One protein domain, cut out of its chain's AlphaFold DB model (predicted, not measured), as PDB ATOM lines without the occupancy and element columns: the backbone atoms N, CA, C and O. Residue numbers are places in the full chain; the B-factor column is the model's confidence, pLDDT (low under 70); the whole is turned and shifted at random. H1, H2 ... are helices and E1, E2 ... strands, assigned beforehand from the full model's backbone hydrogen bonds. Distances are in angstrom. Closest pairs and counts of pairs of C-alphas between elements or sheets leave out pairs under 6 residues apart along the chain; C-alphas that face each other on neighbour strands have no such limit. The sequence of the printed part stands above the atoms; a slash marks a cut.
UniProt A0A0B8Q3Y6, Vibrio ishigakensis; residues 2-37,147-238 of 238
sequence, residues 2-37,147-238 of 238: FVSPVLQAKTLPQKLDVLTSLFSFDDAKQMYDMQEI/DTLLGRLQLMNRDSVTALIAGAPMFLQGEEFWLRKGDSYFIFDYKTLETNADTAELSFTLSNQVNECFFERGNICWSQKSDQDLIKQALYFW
ATOM      1  N   PHE A   2      27.663 -46.375 -40.977       40.16
ATOM      2  CA  PHE A   2      26.529 -45.457 -40.982       40.16
ATOM      3  C   PHE A   2      27.050 -44.100 -41.446       40.16
ATOM      4  O   PHE A   2      27.816 -43.456 -40.736       40.16
ATOM      5  N   VAL A   3      26.705 -43.712 -42.671       43.22
ATOM      6  CA  VAL A   3      26.912 -42.346 -43.150       43.22
ATOM      7  C   VAL A   3      25.741 -41.538 -42.603       43.22
ATOM      8  O   VAL A   3      24.624 -41.656 -43.101       43.22
ATOM      9  N   SER A   4      25.969 -40.790 -41.527       46.06
ATOM     10  CA  SER A   4      24.994 -39.808 -41.051       46.06
ATOM     11  C   SER A   4      24.783 -38.758 -42.145       46.06
ATOM     12  O   SER A   4      25.775 -38.235 -42.663       46.06
ATOM     13  N   PRO A   5      23.536 -38.409 -42.504       48.00
ATOM     14  CA  PRO A   5      23.300 -37.254 -43.346       48.00
ATOM     15  C   PRO A   5      23.659 -36.025 -42.511       48.00
ATOM     16  O   PRO A   5      23.013 -35.722 -41.510       48.00
ATOM     17  N   VAL A   6      24.727 -35.327 -42.891       50.16
ATOM     18  CA  VAL A   6      24.958 -33.972 -42.396       50.16
ATOM     19  C   VAL A   6      23.838 -33.127 -42.997       50.16
ATOM     20  O   VAL A   6      23.862 -32.819 -44.186       50.16
ATOM     21  N   LEU A   7      22.819 -32.809 -42.197       54.53
ATOM     22  CA  LEU A   7      21.860 -31.751 -42.505       54.53
ATOM     23  C   LEU A   7      22.664 -30.457 -42.639       54.53
ATOM     24  O   LEU A   7      23.090 -29.860 -41.654       54.53
ATOM     25  N   GLN A   8      22.971 -30.084 -43.877       63.00
ATOM     26  CA  GLN A   8      23.778 -28.914 -44.168       63.00
ATOM     27  C   GLN A   8      22.893 -27.680 -43.974       63.00
ATOM     28  O   GLN A   8      21.938 -27.471 -44.724       63.00
ATOM     29  N   ALA A   9      23.176 -26.891 -42.937       75.75
ATOM     30  CA  ALA A   9      22.457 -25.651 -42.679       75.75
ATOM     31  C   ALA A   9      22.595 -24.714 -43.891       75.75
ATOM     32  O   ALA A   9      23.710 -24.438 -44.346       75.75
ATOM     33  N   LYS A  10      21.465 -24.243 -44.432       82.06
ATOM     34  CA  LYS A  10      21.455 -23.313 -45.570       82.06
ATOM     35  C   LYS A  10      22.044 -21.966 -45.152       82.06
ATOM     36  O   LYS A  10      21.721 -21.437 -44.086       82.06
ATOM     37  N   THR A  11      22.876 -21.385 -46.012       90.12
ATOM     38  CA  THR A  11      23.399 -20.027 -45.812       90.12
ATOM     39  C   THR A  11      22.299 -18.985 -46.027       90.12
ATOM     40  O   THR A  11      21.274 -19.265 -46.648       90.12
ATOM     41  N   LEU A  12      22.493 -17.760 -45.527       90.56
ATOM     42  CA  LEU A  12      21.523 -16.676 -45.709       90.56
ATOM     43  C   LEU A  12      21.206 -16.376 -47.196       90.56
ATOM     44  O   LEU A  12      20.022 -16.302 -47.523       90.56
ATOM     45  N   PRO A  13      22.189 -16.319 -48.124       93.56
ATOM     46  CA  PRO A  13      21.902 -16.255 -49.560       93.56
ATOM     47  C   PRO A  13      21.018 -17.400 -50.065       93.56
ATOM     48  O   PRO A  13      20.029 -17.150 -50.740       93.56
ATOM     49  N   GLN A  14      21.310 -18.646 -49.680       93.62
ATOM     50  CA  GLN A  14      20.517 -19.805 -50.111       93.62
ATOM     51  C   GLN A  14      19.088 -19.769 -49.559       93.62
ATOM     52  O   GLN A  14      18.156 -20.194 -50.236       93.62
ATOM     53  N   LYS A  15      18.897 -19.274 -48.329       94.19
ATOM     54  CA  LYS A  15      17.558 -19.058 -47.761       94.19
ATOM     55  C   LYS A  15      16.790 -17.979 -48.531       94.19
ATOM     56  O   LYS A  15      15.592 -18.133 -48.733       94.19
ATOM     57  N   LEU A  16      17.463 -16.938 -49.020       94.69
ATOM     58  CA  LEU A  16      16.835 -15.938 -49.886       94.69
ATOM     59  C   LEU A  16      16.486 -16.477 -51.270       94.69
ATOM     60  O   LEU A  16      15.415 -16.168 -51.780       94.69
ATOM     61  N   ASP A  17      17.323 -17.333 -51.851       94.62
ATOM     62  CA  ASP A  17      16.969 -18.015 -53.098       94.62
ATOM     63  C   ASP A  17      15.699 -18.860 -52.897       94.62
ATOM     64  O   ASP A  17      14.764 -18.782 -53.696       94.62
ATOM     65  N   VAL A  18      15.607 -19.583 -51.771       95.62
ATOM     66  CA  VAL A  18      14.385 -20.307 -51.379       95.62
ATOM     67  C   VAL A  18      13.206 -19.346 -51.247       95.62
ATOM     68  O   VAL A  18      12.183 -19.597 -51.875       95.62
ATOM     69  N   LEU A  19      13.346 -18.237 -50.513       96.94
ATOM     70  CA  LEU A  19      12.300 -17.219 -50.379       96.94
ATOM     71  C   LEU A  19      11.770 -16.775 -51.744       96.94
ATOM     72  O   LEU A  19      10.567 -16.815 -51.975       96.94
ATOM     73  N   THR A  20      12.658 -16.381 -52.659       96.25
ATOM     74  CA  THR A  20      12.254 -15.900 -53.988       96.25
ATOM     75  C   THR A  20      11.544 -16.976 -54.810       96.25
ATOM     76  O   THR A  20      10.651 -16.651 -55.589       96.25
ATOM     77  N   SER A  21      11.879 -18.255 -54.603       96.50
ATOM     78  CA  SER A  21      11.221 -19.387 -55.267       96.50
ATOM     79  C   SER A  21       9.811 -19.690 -54.746       96.50
ATOM     80  O   SER A  21       9.049 -20.357 -55.442       96.50
ATOM     81  N   LEU A  22       9.447 -19.194 -53.555       97.25
ATOM     82  CA  LEU A  22       8.106 -19.362 -52.978       97.25
ATOM     83  C   LEU A  22       7.067 -18.416 -53.599       97.25
ATOM     84  O   LEU A  22       5.870 -18.606 -53.398       97.25
ATOM     85  N   PHE A  23       7.498 -17.398 -54.347       97.12
ATOM     86  CA  PHE A  23       6.587 -16.479 -55.020       97.12
ATOM     87  C   PHE A  23       6.140 -17.033 -56.372       97.12
ATOM     88  O   PHE A  23       6.947 -17.287 -57.270       97.12
ATOM     89  N   SER A  24       4.825 -17.154 -56.532       95.56
ATOM     90  CA  SER A  24       4.175 -17.355 -57.823       95.56
ATOM     91  C   SER A  24       4.013 -15.998 -58.508       95.56
ATOM     92  O   SER A  24       3.293 -15.129 -58.027       95.56
ATOM     93  N   PHE A  25       4.719 -15.786 -59.618       93.81
ATOM     94  CA  PHE A  25       4.732 -14.497 -60.323       93.81
ATOM     95  C   PHE A  25       3.415 -14.186 -61.044       93.81
ATOM     96  O   PHE A  25       3.148 -13.020 -61.321       93.81
ATOM     97  N   ASP A  26       2.587 -15.204 -61.284       94.06
ATOM     98  CA  ASP A  26       1.245 -15.049 -61.849       94.06
ATOM     99  C   ASP A  26       0.257 -14.456 -60.826       94.06
ATOM    100  O   ASP A  26      -0.735 -13.846 -61.212       94.06
ATOM    101  N   ASP A  27       0.560 -14.576 -59.527       93.69
ATOM    102  CA  ASP A  27      -0.254 -14.039 -58.426       93.69
ATOM    103  C   ASP A  27       0.165 -12.615 -58.013       93.69
ATOM    104  O   ASP A  27      -0.329 -12.069 -57.021       93.69
ATOM    105  N   ALA A  28       1.105 -11.999 -58.737       96.25
ATOM    106  CA  ALA A  28       1.528 -10.632 -58.466       96.25
ATOM    107  C   ALA A  28       0.368  -9.653 -58.694       96.25
ATOM    108  O   ALA A  28      -0.342  -9.721 -59.695       96.25
ATOM    109  N   LYS A  29       0.214  -8.679 -57.792       95.44
ATOM    110  CA  LYS A  29      -0.814  -7.633 -57.915       95.44
ATOM    111  C   LYS A  29      -0.627  -6.776 -59.153       95.44
ATOM    112  O   LYS A  29      -1.597  -6.270 -59.708       95.44
ATOM    113  N   GLN A  30       0.631  -6.549 -59.507       96.06
ATOM    114  CA  GLN A  30       1.012  -5.740 -60.642       96.06
ATOM    115  C   GLN A  30       2.432  -6.084 -61.080       96.06
ATOM    116  O   GLN A  30       3.260  -6.509 -60.268       96.06
ATOM    117  N   MET A  31       2.707  -5.850 -62.358       96.75
ATOM    118  CA  MET A  31       4.027  -5.981 -62.957       96.75
ATOM    119  C   MET A  31       4.394  -4.678 -63.671       96.75
ATOM    120  O   MET A  31       3.582  -4.133 -64.415       96.75
ATOM    121  N   TYR A  32       5.624  -4.209 -63.474       97.31
ATOM    122  CA  TYR A  32       6.176  -3.064 -64.197       97.31
ATOM    123  C   TYR A  32       7.474  -3.439 -64.901       97.31
ATOM    124  O   TYR A  32       8.386  -3.988 -64.276       97.31
ATOM    125  N   ASP A  33       7.570  -3.103 -66.187       96.88
ATOM    126  CA  ASP A  33       8.817  -3.188 -66.940       96.88
ATOM    127  C   ASP A  33       9.769  -2.074 -66.480       96.88
ATOM    128  O   ASP A  33       9.419  -0.892 -66.424       96.88
ATOM    129  N   MET A  34      10.996  -2.446 -66.132       95.06
ATOM    130  CA  MET A  34      12.008  -1.500 -65.676       95.06
ATOM    131  C   MET A  34      12.402  -0.496 -66.763       95.06
ATOM    132  O   MET A  34      12.700   0.654 -66.438       95.06
ATOM    133  N   GLN A  35      12.390  -0.894 -68.036       93.62
ATOM    134  CA  GLN A  35      12.658   0.005 -69.158       93.62
ATOM    135  C   GLN A  35      11.551   1.050 -69.287       93.62
ATOM    136  O   GLN A  35      11.844   2.225 -69.498       93.62
ATOM    137  N   GLU A  36      10.292   0.656 -69.088       92.56
ATOM    138  CA  GLU A  36       9.164   1.589 -69.084       92.56
ATOM    139  C   GLU A  36       9.301   2.622 -67.956       92.56
ATOM    140  O   GLU A  36       9.130   3.821 -68.195       92.56
ATOM    141  N   ILE A  37       9.690   2.185 -66.750       94.88
ATOM    142  CA  ILE A  37       9.974   3.100 -65.634       94.88
ATOM    143  C   ILE A  37      11.106   4.060 -66.016       94.88
ATOM    144  O   ILE A  37      10.958   5.266 -65.860       94.88
ATOM    145  N   ASP A 147      -2.802   3.235 -56.983       91.94
ATOM    146  CA  ASP A 147      -2.580   1.964 -57.665       91.94
ATOM    147  C   ASP A 147      -1.827   2.108 -58.998       91.94
ATOM    148  O   ASP A 147      -1.252   1.124 -59.476       91.94
ATOM    149  N   THR A 148      -1.747   3.320 -59.551       95.56
ATOM    150  CA  THR A 148      -0.979   3.635 -60.762       95.56
ATOM    151  C   THR A 148       0.526   3.666 -60.495       95.56
ATOM    152  O   THR A 148       0.974   3.859 -59.364       95.56
ATOM    153  N   LEU A 149       1.340   3.542 -61.550       95.75
ATOM    154  CA  LEU A 149       2.798   3.649 -61.426       95.75
ATOM    155  C   LEU A 149       3.221   4.994 -60.816       95.75
ATOM    156  O   LEU A 149       4.005   5.014 -59.872       95.75
ATOM    157  N   LEU A 150       2.672   6.112 -61.307       97.12
ATOM    158  CA  LEU A 150       2.988   7.436 -60.764       97.12
ATOM    159  C   LEU A 150       2.568   7.556 -59.293       97.12
ATOM    160  O   LEU A 150       3.361   8.043 -58.493       97.12
ATOM    161  N   GLY A 151       1.375   7.077 -58.926       96.81
ATOM    162  CA  GLY A 151       0.901   7.117 -57.540       96.81
ATOM    163  C   GLY A 151       1.812   6.330 -56.602       96.81
ATOM    164  O   GLY A 151       2.250   6.850 -55.577       96.81
ATOM    165  N   ARG A 152       2.212   5.115 -56.995       96.94
ATOM    166  CA  ARG A 152       3.173   4.299 -56.234       96.94
ATOM    167  C   ARG A 152       4.519   4.995 -56.083       96.94
ATOM    168  O   ARG A 152       5.035   5.061 -54.973       96.94
ATOM    169  N   LEU A 153       5.065   5.550 -57.169       97.25
ATOM    170  CA  LEU A 153       6.329   6.296 -57.138       97.25
ATOM    171  C   LEU A 153       6.245   7.522 -56.218       97.25
ATOM    172  O   LEU A 153       7.176   7.771 -55.460       97.25
ATOM    173  N   GLN A 154       5.135   8.266 -56.242       97.06
ATOM    174  CA  GLN A 154       4.910   9.426 -55.368       97.06
ATOM    175  C   GLN A 154       4.814   9.042 -53.885       97.06
ATOM    176  O   GLN A 154       5.201   9.832 -53.025       97.06
ATOM    177  N   LEU A 155       4.315   7.843 -53.583       96.06
ATOM    178  CA  LEU A 155       4.207   7.320 -52.220       96.06
ATOM    179  C   LEU A 155       5.515   6.701 -51.706       96.06
ATOM    180  O   LEU A 155       5.639   6.474 -50.498       96.06
ATOM    181  N   MET A 156       6.487   6.421 -52.583       96.81
ATOM    182  CA  MET A 156       7.760   5.836 -52.176       96.81
ATOM    183  C   MET A 156       8.536   6.759 -51.236       96.81
ATOM    184  O   MET A 156       8.737   7.943 -51.503       96.81
ATOM    185  N   ASN A 157       9.027   6.192 -50.134       95.12
ATOM    186  CA  ASN A 157       9.969   6.902 -49.275       95.12
ATOM    187  C   ASN A 157      11.369   6.951 -49.923       95.12
ATOM    188  O   ASN A 157      11.640   6.288 -50.927       95.12
ATOM    189  N   ARG A 158      12.278   7.734 -49.328       95.00
ATOM    190  CA  ARG A 158      13.637   7.942 -49.851       95.00
ATOM    191  C   ARG A 158      14.398   6.631 -50.081       95.00
ATOM    192  O   ARG A 158      15.056   6.500 -51.112       95.00
ATOM    193  N   ASP A 159      14.299   5.676 -49.164       95.56
ATOM    194  CA  ASP A 159      15.047   4.417 -49.237       95.56
ATOM    195  C   ASP A 159      14.480   3.509 -50.335       95.56
ATOM    196  O   ASP A 159      15.239   2.932 -51.112       95.56
ATOM    197  N   SER A 160      13.153   3.455 -50.471       97.12
ATOM    198  CA  SER A 160      12.469   2.711 -51.536       97.12
ATOM    199  C   SER A 160      12.782   3.271 -52.923       97.12
ATOM    200  O   SER A 160      13.140   2.511 -53.822       97.12
ATOM    201  N   VAL A 161      12.723   4.599 -53.102       96.94
ATOM    202  CA  VAL A 161      13.113   5.236 -54.374       96.94
ATOM    203  C   VAL A 161      14.582   4.959 -54.685       96.94
ATOM    204  O   VAL A 161      14.927   4.646 -55.823       96.94
ATOM    205  N   THR A 162      15.458   5.038 -53.679       96.25
ATOM    206  CA  THR A 162      16.889   4.751 -53.853       96.25
ATOM    207  C   THR A 162      17.112   3.299 -54.282       96.25
ATOM    208  O   THR A 162      17.877   3.050 -55.214       96.25
ATOM    209  N   ALA A 163      16.404   2.346 -53.669       97.50
ATOM    210  CA  ALA A 163      16.464   0.936 -54.037       97.50
ATOM    211  C   ALA A 163      15.952   0.682 -55.467       97.50
ATOM    212  O   ALA A 163      16.587  -0.065 -56.216       97.50
ATOM    213  N   LEU A 164      14.858   1.340 -55.868       97.69
ATOM    214  CA  LEU A 164      14.328   1.278 -57.231       97.69
ATOM    215  C   LEU A 164      15.342   1.813 -58.252       97.69
ATOM    216  O   LEU A 164      15.642   1.136 -59.234       97.69
ATOM    217  N   ILE A 165      15.907   3.001 -58.008       96.12
ATOM    218  CA  ILE A 165      16.920   3.627 -58.876       96.12
ATOM    219  C   ILE A 165      18.157   2.730 -59.009       96.12
ATOM    220  O   ILE A 165      18.707   2.596 -60.100       96.12
ATOM    221  N   ALA A 166      18.584   2.101 -57.912       95.88
ATOM    222  CA  ALA A 166      19.710   1.173 -57.901       95.88
ATOM    223  C   ALA A 166      19.411  -0.162 -58.612       95.88
ATOM    224  O   ALA A 166      20.315  -0.984 -58.776       95.88
ATOM    225  N   GLY A 167      18.160  -0.407 -59.021       96.56
ATOM    226  CA  GLY A 167      17.737  -1.665 -59.630       96.56
ATOM    227  C   GLY A 167      17.836  -2.846 -58.665       96.56
ATOM    228  O   GLY A 167      18.161  -3.960 -59.094       96.56
ATOM    229  N   ALA A 168      17.605  -2.597 -57.369       97.56
ATOM    230  CA  ALA A 168      17.730  -3.590 -56.312       97.56
ATOM    231  C   ALA A 168      16.878  -4.836 -56.609       97.56
ATOM    232  O   ALA A 168      15.759  -4.709 -57.111       97.56
ATOM    233  N   PRO A 169      17.354  -6.050 -56.277       97.56
ATOM    234  CA  PRO A 169      16.617  -7.279 -56.570       97.56
ATOM    235  C   PRO A 169      15.287  -7.359 -55.813       97.56
ATOM    236  O   PRO A 169      14.374  -8.055 -56.243       97.56
ATOM    237  N   MET A 170      15.182  -6.660 -54.687       98.19
ATOM    238  CA  MET A 170      13.963  -6.546 -53.908       98.19
ATOM    239  C   MET A 170      14.017  -5.309 -53.019       98.19
ATOM    240  O   MET A 170      15.112  -4.878 -52.655       98.19
ATOM    241  N   PHE A 171      12.857  -4.763 -52.670       98.50
ATOM    242  CA  PHE A 171      12.704  -3.713 -51.663       98.50
ATOM    243  C   PHE A 171      11.257  -3.679 -51.152       98.50
ATOM    244  O   PHE A 171      10.361  -4.271 -51.756       98.50
ATOM    245  N   LEU A 172      11.031  -3.003 -50.029       98.00
ATOM    246  CA  LEU A 172       9.721  -2.881 -49.399       98.00
ATOM    247  C   LEU A 172       9.266  -1.422 -49.389       98.00
ATOM    248  O   LEU A 172      10.005  -0.537 -48.964       98.00
ATOM    249  N   GLN A 173       8.030  -1.176 -49.811       96.38
ATOM    250  CA  GLN A 173       7.386   0.127 -49.739       96.38
ATOM    251  C   GLN A 173       6.023  -0.011 -49.060       96.38
ATOM    252  O   GLN A 173       5.060  -0.464 -49.671       96.38
ATOM    253  N   GLY A 174       5.926   0.419 -47.798       94.00
ATOM    254  CA  GLY A 174       4.705   0.233 -47.011       94.00
ATOM    255  C   GLY A 174       4.309  -1.244 -46.966       94.00
ATOM    256  O   GLY A 174       5.128  -2.089 -46.618       94.00
ATOM    257  N   GLU A 175       3.080  -1.542 -47.383       95.19
ATOM    258  CA  GLU A 175       2.531  -2.905 -47.447       95.19
ATOM    259  C   GLU A 175       2.873  -3.650 -48.753       95.19
ATOM    260  O   GLU A 175       2.328  -4.719 -49.018       95.19
ATOM    261  N   GLU A 176       3.756  -3.095 -49.587       97.38
ATOM    262  CA  GLU A 176       4.078  -3.639 -50.906       97.38
ATOM    263  C   GLU A 176       5.526  -4.093 -50.996       97.38
ATOM    264  O   GLU A 176       6.471  -3.309 -50.866       97.38
ATOM    265  N   PHE A 177       5.699  -5.375 -51.287       98.38
ATOM    266  CA  PHE A 177       6.979  -5.988 -51.578       98.38
ATOM    267  C   PHE A 177       7.229  -5.994 -53.082       98.38
ATOM    268  O   PHE A 177       6.491  -6.613 -53.849       98.38
ATOM    269  N   TRP A 178       8.291  -5.315 -53.498       98.44
ATOM    270  CA  TRP A 178       8.717  -5.244 -54.887       98.44
ATOM    271  C   TRP A 178       9.821  -6.268 -55.103       98.44
ATOM    272  O   TRP A 178      10.901  -6.144 -54.526       98.44
ATOM    273  N   LEU A 179       9.563  -7.271 -55.942       98.50
ATOM    274  CA  LEU A 179      10.510  -8.332 -56.274       98.50
ATOM    275  C   LEU A 179      10.880  -8.261 -57.751       98.50
ATOM    276  O   LEU A 179      10.019  -8.337 -58.627       98.50
ATOM    277  N   ARG A 180      12.173  -8.146 -58.042       97.94
ATOM    278  CA  ARG A 180      12.679  -8.139 -59.412       97.94
ATOM    279  C   ARG A 180      12.828  -9.564 -59.937       97.94
ATOM    280  O   ARG A 180      13.458 -10.404 -59.297       97.94
ATOM    281  N   LYS A 181      12.356  -9.805 -61.159       96.88
ATOM    282  CA  LYS A 181      12.673 -11.006 -61.940       96.88
ATOM    283  C   LYS A 181      12.921 -10.614 -63.391       96.88
ATOM    284  O   LYS A 181      12.025 -10.125 -64.069       96.88
ATOM    285  N   GLY A 182      14.152 -10.829 -63.856       95.19
ATOM    286  CA  GLY A 182      14.596 -10.324 -65.156       95.19
ATOM    287  C   GLY A 182      14.577  -8.793 -65.189       95.19
ATOM    288  O   GLY A 182      15.193  -8.146 -64.334       95.19
ATOM    289  N   ASP A 183      13.836  -8.242 -66.147       95.75
ATOM    290  CA  ASP A 183      13.701  -6.799 -66.388       95.75
ATOM    291  C   ASP A 183      12.364  -6.234 -65.891       95.75
ATOM    292  O   ASP A 183      11.925  -5.170 -66.318       95.75
ATOM    293  N   SER A 184      11.705  -6.935 -64.966       97.88
ATOM    294  CA  SER A 184      10.430  -6.498 -64.399       97.88
ATOM    295  C   SER A 184      10.421  -6.569 -62.879       97.88
ATOM    296  O   SER A 184      11.019  -7.467 -62.273       97.88
ATOM    297  N   TYR A 185       9.705  -5.629 -62.267       98.38
ATOM    298  CA  TYR A 185       9.302  -5.699 -60.869       98.38
ATOM    299  C   TYR A 185       7.893  -6.267 -60.762       98.38
ATOM    300  O   TYR A 185       6.985  -5.820 -61.458       98.38
ATOM    301  N   PHE A 186       7.724  -7.217 -59.852       98.44
ATOM    302  CA  PHE A 186       6.454  -7.815 -59.478       98.44
ATOM    303  C   PHE A 186       6.102  -7.369 -58.065       98.44
ATOM    304  O   PHE A 186       6.952  -7.407 -57.172       98.44
ATOM    305  N   ILE A 187       4.861  -6.930 -57.877       98.06
ATOM    306  CA  ILE A 187       4.384  -6.393 -56.606       98.06
ATOM    307  C   ILE A 187       3.573  -7.455 -55.876       98.06
ATOM    308  O   ILE A 187       2.570  -7.953 -56.391       98.06
ATOM    309  N   PHE A 188       3.991  -7.760 -54.654       98.31
ATOM    310  CA  PHE A 188       3.311  -8.661 -53.735       98.31
ATOM    311  C   PHE A 188       2.946  -7.933 -52.448       98.31
ATOM    312  O   PHE A 188       3.525  -6.902 -52.113       98.31
ATOM    313  N   ASP A 189       2.018  -8.504 -51.693       97.25
ATOM    314  CA  ASP A 189       1.665  -7.975 -50.382       97.25
ATOM    315  C   ASP A 189       2.696  -8.323 -49.325       97.25
ATOM    316  O   ASP A 189       3.262  -9.421 -49.321       97.25
ATOM    317  N   TYR A 190       2.851  -7.419 -48.362       96.81
ATOM    318  CA  TYR A 190       3.650  -7.624 -47.161       96.81
ATOM    319  C   TYR A 190       3.314  -8.951 -46.474       96.81
ATOM    320  O   TYR A 190       4.206  -9.708 -46.110       96.81
ATOM    321  N   LYS A 191       2.026  -9.299 -46.369       97.19
ATOM    322  CA  LYS A 191       1.589 -10.561 -45.755       97.19
ATOM    323  C   LYS A 191       2.102 -11.803 -46.498       97.19
ATOM    324  O   LYS A 191       2.443 -12.806 -45.869       97.19
ATOM    325  N   THR A 192       2.166 -11.745 -47.829       97.56
ATOM    326  CA  THR A 192       2.741 -12.823 -48.647       97.56
ATOM    327  C   THR A 192       4.248 -12.915 -48.419       97.56
ATOM    328  O   THR A 192       4.770 -14.015 -48.245       97.56
ATOM    329  N   LEU A 193       4.938 -11.770 -48.345       97.81
ATOM    330  CA  LEU A 193       6.355 -11.716 -47.980       97.81
ATOM    331  C   LEU A 193       6.615 -12.327 -46.603       97.81
ATOM    332  O   LEU A 193       7.499 -13.166 -46.483       97.81
ATOM    333  N   GLU A 194       5.845 -11.939 -45.591       97.12
ATOM    334  CA  GLU A 194       5.970 -12.434 -44.220       97.12
ATOM    335  C   GLU A 194       5.784 -13.955 -44.153       97.12
ATOM    336  O   GLU A 194       6.642 -14.665 -43.636       97.12
ATOM    337  N   THR A 195       4.725 -14.476 -44.780       96.94
ATOM    338  CA  THR A 195       4.449 -15.923 -44.828       96.94
ATOM    339  C   THR A 195       5.583 -16.699 -45.512       96.94
ATOM    340  O   THR A 195       6.018 -17.755 -45.034       96.94
ATOM    341  N   ASN A 196       6.095 -16.175 -46.628       97.69
ATOM    342  CA  ASN A 196       7.173 -16.816 -47.375       97.69
ATOM    343  C   ASN A 196       8.523 -16.701 -46.645       97.69
ATOM    344  O   ASN A 196       9.307 -17.649 -46.665       97.69
ATOM    345  N   ALA A 197       8.795 -15.581 -45.967       96.81
ATOM    346  CA  ALA A 197       9.984 -15.395 -45.135       96.81
ATOM    347  C   ALA A 197       9.984 -16.367 -43.955       96.81
ATOM    348  O   ALA A 197      10.993 -17.030 -43.715       96.81
ATOM    349  N   ASP A 198       8.838 -16.538 -43.299       95.25
ATOM    350  CA  ASP A 198       8.653 -17.509 -42.224       95.25
ATOM    351  C   ASP A 198       8.926 -18.938 -42.707       95.25
ATOM    352  O   ASP A 198       9.689 -19.669 -42.075       95.25
ATOM    353  N   THR A 199       8.393 -19.302 -43.875       95.00
ATOM    354  CA  THR A 199       8.632 -20.606 -44.520       95.00
ATOM    355  C   THR A 199      10.106 -20.808 -44.898       95.00
ATOM    356  O   THR A 199      10.623 -21.922 -44.832       95.00
ATOM    357  N   ALA A 200      10.805 -19.736 -45.277       95.00
ATOM    358  CA  ALA A 200      12.235 -19.747 -45.578       95.00
ATOM    359  C   ALA A 200      13.130 -19.615 -44.328       95.00
ATOM    360  O   ALA A 200      14.357 -19.558 -44.465       95.00
ATOM    361  N   GLU A 201      12.543 -19.583 -43.123       94.44
ATOM    362  CA  GLU A 201      13.230 -19.374 -41.842       94.44
ATOM    363  C   GLU A 201      14.080 -18.087 -41.825       94.44
ATOM    364  O   GLU A 201      15.231 -18.068 -41.358       94.44
ATOM    365  N   LEU A 202      13.520 -17.019 -42.387       95.12
ATOM    366  CA  LEU A 202      14.098 -15.685 -42.464       95.12
ATOM    367  C   LEU A 202      13.302 -14.703 -41.609       95.12
ATOM    368  O   LEU A 202      12.087 -14.806 -41.470       95.12
ATOM    369  N   SER A 203      14.008 -13.716 -41.080       94.38
ATOM    370  CA  SER A 203      13.439 -12.492 -40.529       94.38
ATOM    371  C   SER A 203      13.951 -11.307 -41.331       94.38
ATOM    372  O   SER A 203      15.059 -11.336 -41.878       94.38
ATOM    373  N   PHE A 204      13.144 -10.256 -41.401       95.31
ATOM    374  CA  PHE A 204      13.519  -9.034 -42.086       95.31
ATOM    375  C   PHE A 204      13.043  -7.798 -41.336       95.31
ATOM    376  O   PHE A 204      12.038  -7.824 -40.629       95.31
ATOM    377  N   THR A 205      13.785  -6.714 -41.505       95.25
ATOM    378  CA  THR A 205      13.459  -5.378 -40.998       95.25
ATOM    379  C   THR A 205      13.854  -4.349 -42.048       95.25
ATOM    380  O   THR A 205      14.694  -4.630 -42.903       95.25
ATOM    381  N   LEU A 206      13.295  -3.142 -42.000       95.62
ATOM    382  CA  LEU A 206      13.779  -2.068 -42.871       95.62
ATOM    383  C   LEU A 206      15.198  -1.655 -42.455       95.62
ATOM    384  O   LEU A 206      15.494  -1.569 -41.261       95.62
ATOM    385  N   SER A 207      16.074  -1.379 -43.424       93.75
ATOM    386  CA  SER A 207      17.477  -1.016 -43.166       93.75
ATOM    387  C   SER A 207      17.609   0.213 -42.261       93.75
ATOM    388  O   SER A 207      18.506   0.280 -41.429       93.75
ATOM    389  N   ASN A 208      16.681   1.168 -42.368       92.00
ATOM    390  CA  ASN A 208      16.668   2.390 -41.562       92.00
ATOM    391  C   ASN A 208      16.175   2.195 -40.112       92.00
ATOM    392  O   ASN A 208      16.227   3.135 -39.321       92.00
ATOM    393  N   GLN A 209      15.701   0.996 -39.756       91.81
ATOM    394  CA  GLN A 209      15.245   0.648 -38.403       91.81
ATOM    395  C   GLN A 209      16.310  -0.095 -37.588       91.81
ATOM    396  O   GLN A 209      16.097  -0.365 -36.406       91.81
ATOM    397  N   VAL A 210      17.446  -0.436 -38.198       91.06
ATOM    398  CA  VAL A 210      18.539  -1.169 -37.554       91.06
ATOM    399  C   VAL A 210      19.833  -0.367 -37.608       91.06
ATOM    400  O   VAL A 210      20.081   0.379 -38.549       91.06
ATOM    401  N   ASN A 211      20.678  -0.529 -36.588       88.00
ATOM    402  CA  ASN A 211      21.976   0.152 -36.538       88.00
ATOM    403  C   ASN A 211      23.008  -0.501 -37.465       88.00
ATOM    404  O   ASN A 211      23.842   0.186 -38.046       88.00
ATOM    405  N   GLU A 212      22.962  -1.828 -37.586       89.19
ATOM    406  CA  GLU A 212      23.883  -2.608 -38.406       89.19
ATOM    407  C   GLU A 212      23.086  -3.585 -39.263       89.19
ATOM    408  O   GLU A 212      22.315  -4.395 -38.744       89.19
ATOM    409  N   CYS A 213      23.296  -3.520 -40.579       91.75
ATOM    410  CA  CYS A 213      22.718  -4.466 -41.515       91.75
ATOM    411  C   CYS A 213      23.803  -5.245 -42.261       91.75
ATOM    412  O   CYS A 213      24.380  -4.771 -43.238       91.75
ATOM    413  N   PHE A 214      24.072  -6.473 -41.816       89.50
ATOM    414  CA  PHE A 214      25.093  -7.328 -42.432       89.50
ATOM    415  C   PHE A 214      24.672  -7.899 -43.789       89.50
ATOM    416  O   PHE A 214      25.528  -8.270 -44.593       89.50
ATOM    417  N   PHE A 215      23.367  -8.000 -44.046       93.25
ATOM    418  CA  PHE A 215      22.847  -8.564 -45.284       93.25
ATOM    419  C   PHE A 215      21.672  -7.751 -45.823       93.25
ATOM    420  O   PHE A 215      20.501  -8.071 -45.625       93.25
ATOM    421  N   GLU A 216      22.012  -6.685 -46.535       94.69
ATOM    422  CA  GLU A 216      21.051  -5.764 -47.128       94.69
ATOM    423  C   GLU A 216      20.689  -6.160 -48.566       94.69
ATOM    424  O   GLU A 216      21.548  -6.557 -49.366       94.69
ATOM    425  N   ARG A 217      19.404  -6.048 -48.916       96.50
ATOM    426  CA  ARG A 217      18.898  -6.113 -50.294       96.50
ATOM    427  C   ARG A 217      17.851  -5.019 -50.487       96.50
ATOM    428  O   ARG A 217      16.783  -5.076 -49.885       96.50
ATOM    429  N   GLY A 218      18.176  -4.025 -51.316       97.00
ATOM    430  CA  GLY A 218      17.363  -2.813 -51.434       97.00
ATOM    431  C   GLY A 218      17.366  -2.050 -50.118       97.00
ATOM    432  O   GLY A 218      18.433  -1.682 -49.652       97.00
ATOM    433  N   ASN A 219      16.192  -1.856 -49.523       97.44
ATOM    434  CA  ASN A 219      16.015  -1.239 -48.205       97.44
ATOM    435  C   ASN A 219      15.618  -2.256 -47.114       97.44
ATOM    436  O   ASN A 219      15.051  -1.873 -46.087       97.44
ATOM    437  N   ILE A 220      15.857  -3.548 -47.359       97.88
ATOM    438  CA  ILE A 220      15.509  -4.638 -46.448       97.88
ATOM    439  C   ILE A 220      16.786  -5.244 -45.875       97.88
ATOM    440  O   ILE A 220      17.671  -5.686 -46.616       97.88
ATOM    441  N   CYS A 221      16.829  -5.337 -44.551       97.06
ATOM    442  CA  CYS A 221      17.840  -6.074 -43.828       97.06
ATOM    443  C   CYS A 221      17.374  -7.490 -43.509       97.06
ATOM    444  O   CYS A 221      16.369  -7.672 -42.823       97.06
ATOM    445  N   TRP A 222      18.124  -8.486 -43.971       96.12
ATOM    446  CA  TRP A 222      17.795  -9.896 -43.789       96.12
ATOM    447  C   TRP A 222      18.625 -10.540 -42.685       96.12
ATOM    448  O   TRP A 222      19.834 -10.333 -42.577       96.12
ATOM    449  N   SER A 223      17.976 -11.393 -41.902       93.25
ATOM    450  CA  SER A 223      18.608 -12.222 -40.879       93.25
ATOM    451  C   SER A 223      17.985 -13.618 -40.854       93.25
ATOM    452  O   SER A 223      16.898 -13.852 -41.383       93.25
ATOM    453  N   GLN A 224      18.707 -14.583 -40.286       90.75
ATOM    454  CA  GLN A 224      18.140 -15.902 -40.017       90.75
ATOM    455  C   GLN A 224      17.335 -15.828 -38.721       90.75
ATOM    456  O   GLN A 224      17.819 -15.247 -37.748       90.75
ATOM    457  N   LYS A 225      16.155 -16.454 -38.687       85.12
ATOM    458  CA  LYS A 225      15.447 -16.642 -37.415       85.12
ATOM    459  C   LYS A 225      16.307 -17.489 -36.483       85.12
ATOM    460  O   LYS A 225      16.831 -18.523 -36.901       85.12
ATOM    461  N   SER A 226      16.466 -17.048 -35.239       69.75
ATOM    462  CA  SER A 226      17.164 -17.842 -34.229       69.75
ATOM    463  C   SER A 226      16.256 -18.953 -33.695       69.75
ATOM    464  O   SER A 226      15.028 -18.834 -33.728       69.75
ATOM    465  N   ASP A 227      16.841 -20.007 -33.120       59.88
ATOM    466  CA  ASP A 227      16.074 -21.069 -32.449       59.88
ATOM    467  C   ASP A 227      15.148 -20.507 -31.352       59.88
ATOM    468  O   ASP A 227      14.054 -21.020 -31.131       59.88
ATOM    469  N   GLN A 228      15.537 -19.410 -30.692       58.25
ATOM    470  CA  GLN A 228      14.702 -18.744 -29.687       58.25
ATOM    471  C   GLN A 228      13.468 -18.061 -30.291       58.25
ATOM    472  O   GLN A 228      12.418 -18.032 -29.647       58.25
ATOM    473  N   ASP A 229      13.568 -17.538 -31.511       59.81
ATOM    474  CA  ASP A 229      12.441 -16.911 -32.209       59.81
ATOM    475  C   ASP A 229      11.454 -17.967 -32.714       59.81
ATOM    476  O   ASP A 229      10.241 -17.798 -32.582       59.81
ATOM    477  N   LEU A 230      11.975 -19.102 -33.194       58.72
ATOM    478  CA  LEU A 230      11.175 -20.264 -33.588       58.72
ATOM    479  C   LEU A 230      10.432 -20.874 -32.388       58.72
ATOM    480  O   LEU A 230       9.243 -21.177 -32.483       58.72
ATOM    481  N   ILE A 231      11.101 -20.998 -31.234       57.06
ATOM    482  CA  ILE A 231      10.488 -21.497 -29.993       57.06
ATOM    483  C   ILE A 231       9.402 -20.540 -29.488       57.06
ATOM    484  O   ILE A 231       8.330 -20.995 -29.092       57.06
ATOM    485  N   LYS A 232       9.635 -19.221 -29.519       56.53
ATOM    486  CA  LYS A 232       8.608 -18.238 -29.143       56.53
ATOM    487  C   LYS A 232       7.381 -18.353 -30.041       56.53
ATOM    488  O   LYS A 232       6.284 -18.457 -29.508       56.53
ATOM    489  N   GLN A 233       7.547 -18.401 -31.367       58.09
ATOM    490  CA  GLN A 233       6.421 -18.606 -32.288       58.09
ATOM    491  C   GLN A 233       5.672 -19.915 -31.985       58.09
ATOM    492  O   GLN A 233       4.450 -19.889 -31.881       58.09
ATOM    493  N   ALA A 234       6.371 -21.031 -31.752       57.00
ATOM    494  CA  ALA A 234       5.739 -22.313 -31.426       57.00
ATOM    495  C   ALA A 234       4.927 -22.290 -30.114       57.00
ATOM    496  O   ALA A 234       3.935 -23.006 -29.999       57.00
ATOM    497  N   LEU A 235       5.317 -21.460 -29.142       53.38
ATOM    498  CA  LEU A 235       4.609 -21.301 -27.867       53.38
ATOM    499  C   LEU A 235       3.369 -20.395 -27.958       53.38
ATOM    500  O   LEU A 235       2.506 -20.499 -27.096       53.38
ATOM    501  N   TYR A 236       3.252 -19.540 -28.981       53.75
ATOM    502  CA  TYR A 236       2.063 -18.700 -29.203       53.75
ATOM    503  C   TYR A 236       0.935 -19.407 -29.979       53.75
ATOM    504  O   TYR A 236      -0.160 -18.859 -30.085       53.75
ATOM    505  N   PHE A 237       1.181 -20.611 -30.507       49.44
ATOM    506  CA  PHE A 237       0.181 -21.445 -31.193       49.44
ATOM    507  C   PHE A 237      -0.462 -22.521 -30.286       49.44
ATOM    508  O   PHE A 237      -1.096 -23.442 -30.804       49.44
ATOM    509  N   TRP A 238      -0.337 -22.393 -28.954       39.69
ATOM    510  CA  TRP A 238      -1.031 -23.208 -27.941       39.69
ATOM    511  C   TRP A 238      -1.833 -22.346 -26.966       39.69
ATOM    512  O   TRP A 238      -1.290 -21.321 -26.498       39.69
TER     513      TRP A 238
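What this domain is: This is residues 2 to 37 and 147 to 238 of the 238 residues of a protein of Vibrio ishigakensis (UniProt A0A0B8Q3Y6). A strongly twisted sheet of four strands, E1, E4, E3 and E2, has H4 over one face, while H5 stands up from the other face and reaches to a separate two-stranded hairpin, E5 and E6, on which H1 also packs. H2 and H3 graze the four-stranded sheet; the tail of residues 2 to 9 sticks out, and so do residues 231 to 238, of which 231 to 236 belong to H6. The printed part has 128 residues with six named helices and six named strands, in the order H1 E1 H2 H3 H4 E2 E3 E4 H5 E5 E6 H6; both sheets are antiparallel, the larger in the order E1, E4, E3, E2, and the class is mixed, helices and strands. The whole is only just compact, close to loose, with a radius of gyration of the C-alphas of 16.3 A, and its outline is elongated, 58 by 31 by 30 A.

Where its parts are: After the tail, H1 takes residues 12 to 21, 14.3 A long, beginning at C-alpha 12 at (21.523, -16.676, -45.709). E1, residues 30 to 33, runs directly into H2, residues 34 to 37. Beyond the cut come H3, residues 149 to 155, and H4, residues 158 to 165. E2, residues 170 to 173, E3, residues 176 to 181 and 15.8 A long, and E4, residues 184 to 189 and 16.6 A long, form a meander, each strand the antiparallel neighbour of the one before. C-alpha 184 is at (10.430, -6.498, -64.399). H5 is residues 190 to 199, 14.2 A; E5 is residues 202 to 206, 13.6 A; E6 is residues 220 to 224, 13.2 A. H6, residues 227 to 236, is 14.6 A long and ends at C-alpha 236 at (2.063, -18.700, -29.203).

How they stand to each other: In the larger sheet E1 and E2 are the edge strands. E1 and E4 have N 32 and O 185 within hydrogen-bond range at 2.9 A. The hairpin E3 and E4 has N 186 and O 179 at 2.8 A, and the hairpin E2 and E3 has N 173 and O 176 at 2.8 A. H4 lies over E2 at a height over the sheet of 8.7 A, slantwise to the strands at 37 degrees to E2 on the local plane; their closest C-alphas are those of Ser 160 and Gln 173, 6.0 A. On the opposite face H5 lies over E3 and stands up from the sheet, its line rising 54 degrees out of the local plane. H3 is close to H4 but not clearly touching, the closest C-alphas being those of Leu 153 and Val 161, 7.4 A. The hairpin E5 and E6 has N 221 and O 205 at 2.8 A. The closest C-alphas of E2 and E6 are those of Phe 171 and Ile 220, 6.0 A. H1 and H5 only just touch, and only at their ends, with 3 pairs of C-alphas within 8 A, the closest Leu 19 and Asn 196 at 6.0 A; they run opposite ways at a steep tilt of 58 degrees. H6 is apart from, among others, H1, H5 and E5. In H1, H3, H4, H5 and H6 every O i to N i+4 pair is within hydrogen-bond range; H2 is too short for such a pair.

The domain as a whole: The C-alphas of Phe 2 and Leu 150 are the two farthest apart, 61.2 A. Without the stretches that stand free, the body of 112 residues spans 43 by 32 by 21 A. Residues 38 to 146 are not printed, and C-alphas 37 and 147 are 14.9 A apart across this cut. Of the links that are printed whole, E5 to E6 is long, with 13 residues; residues 216 to 217 in it pair antiparallel with residues 220 to 221 of E6. The mean pLDDT of the printed part is 88.7, and residues 2 to 8 and 226 to 238 are under 70.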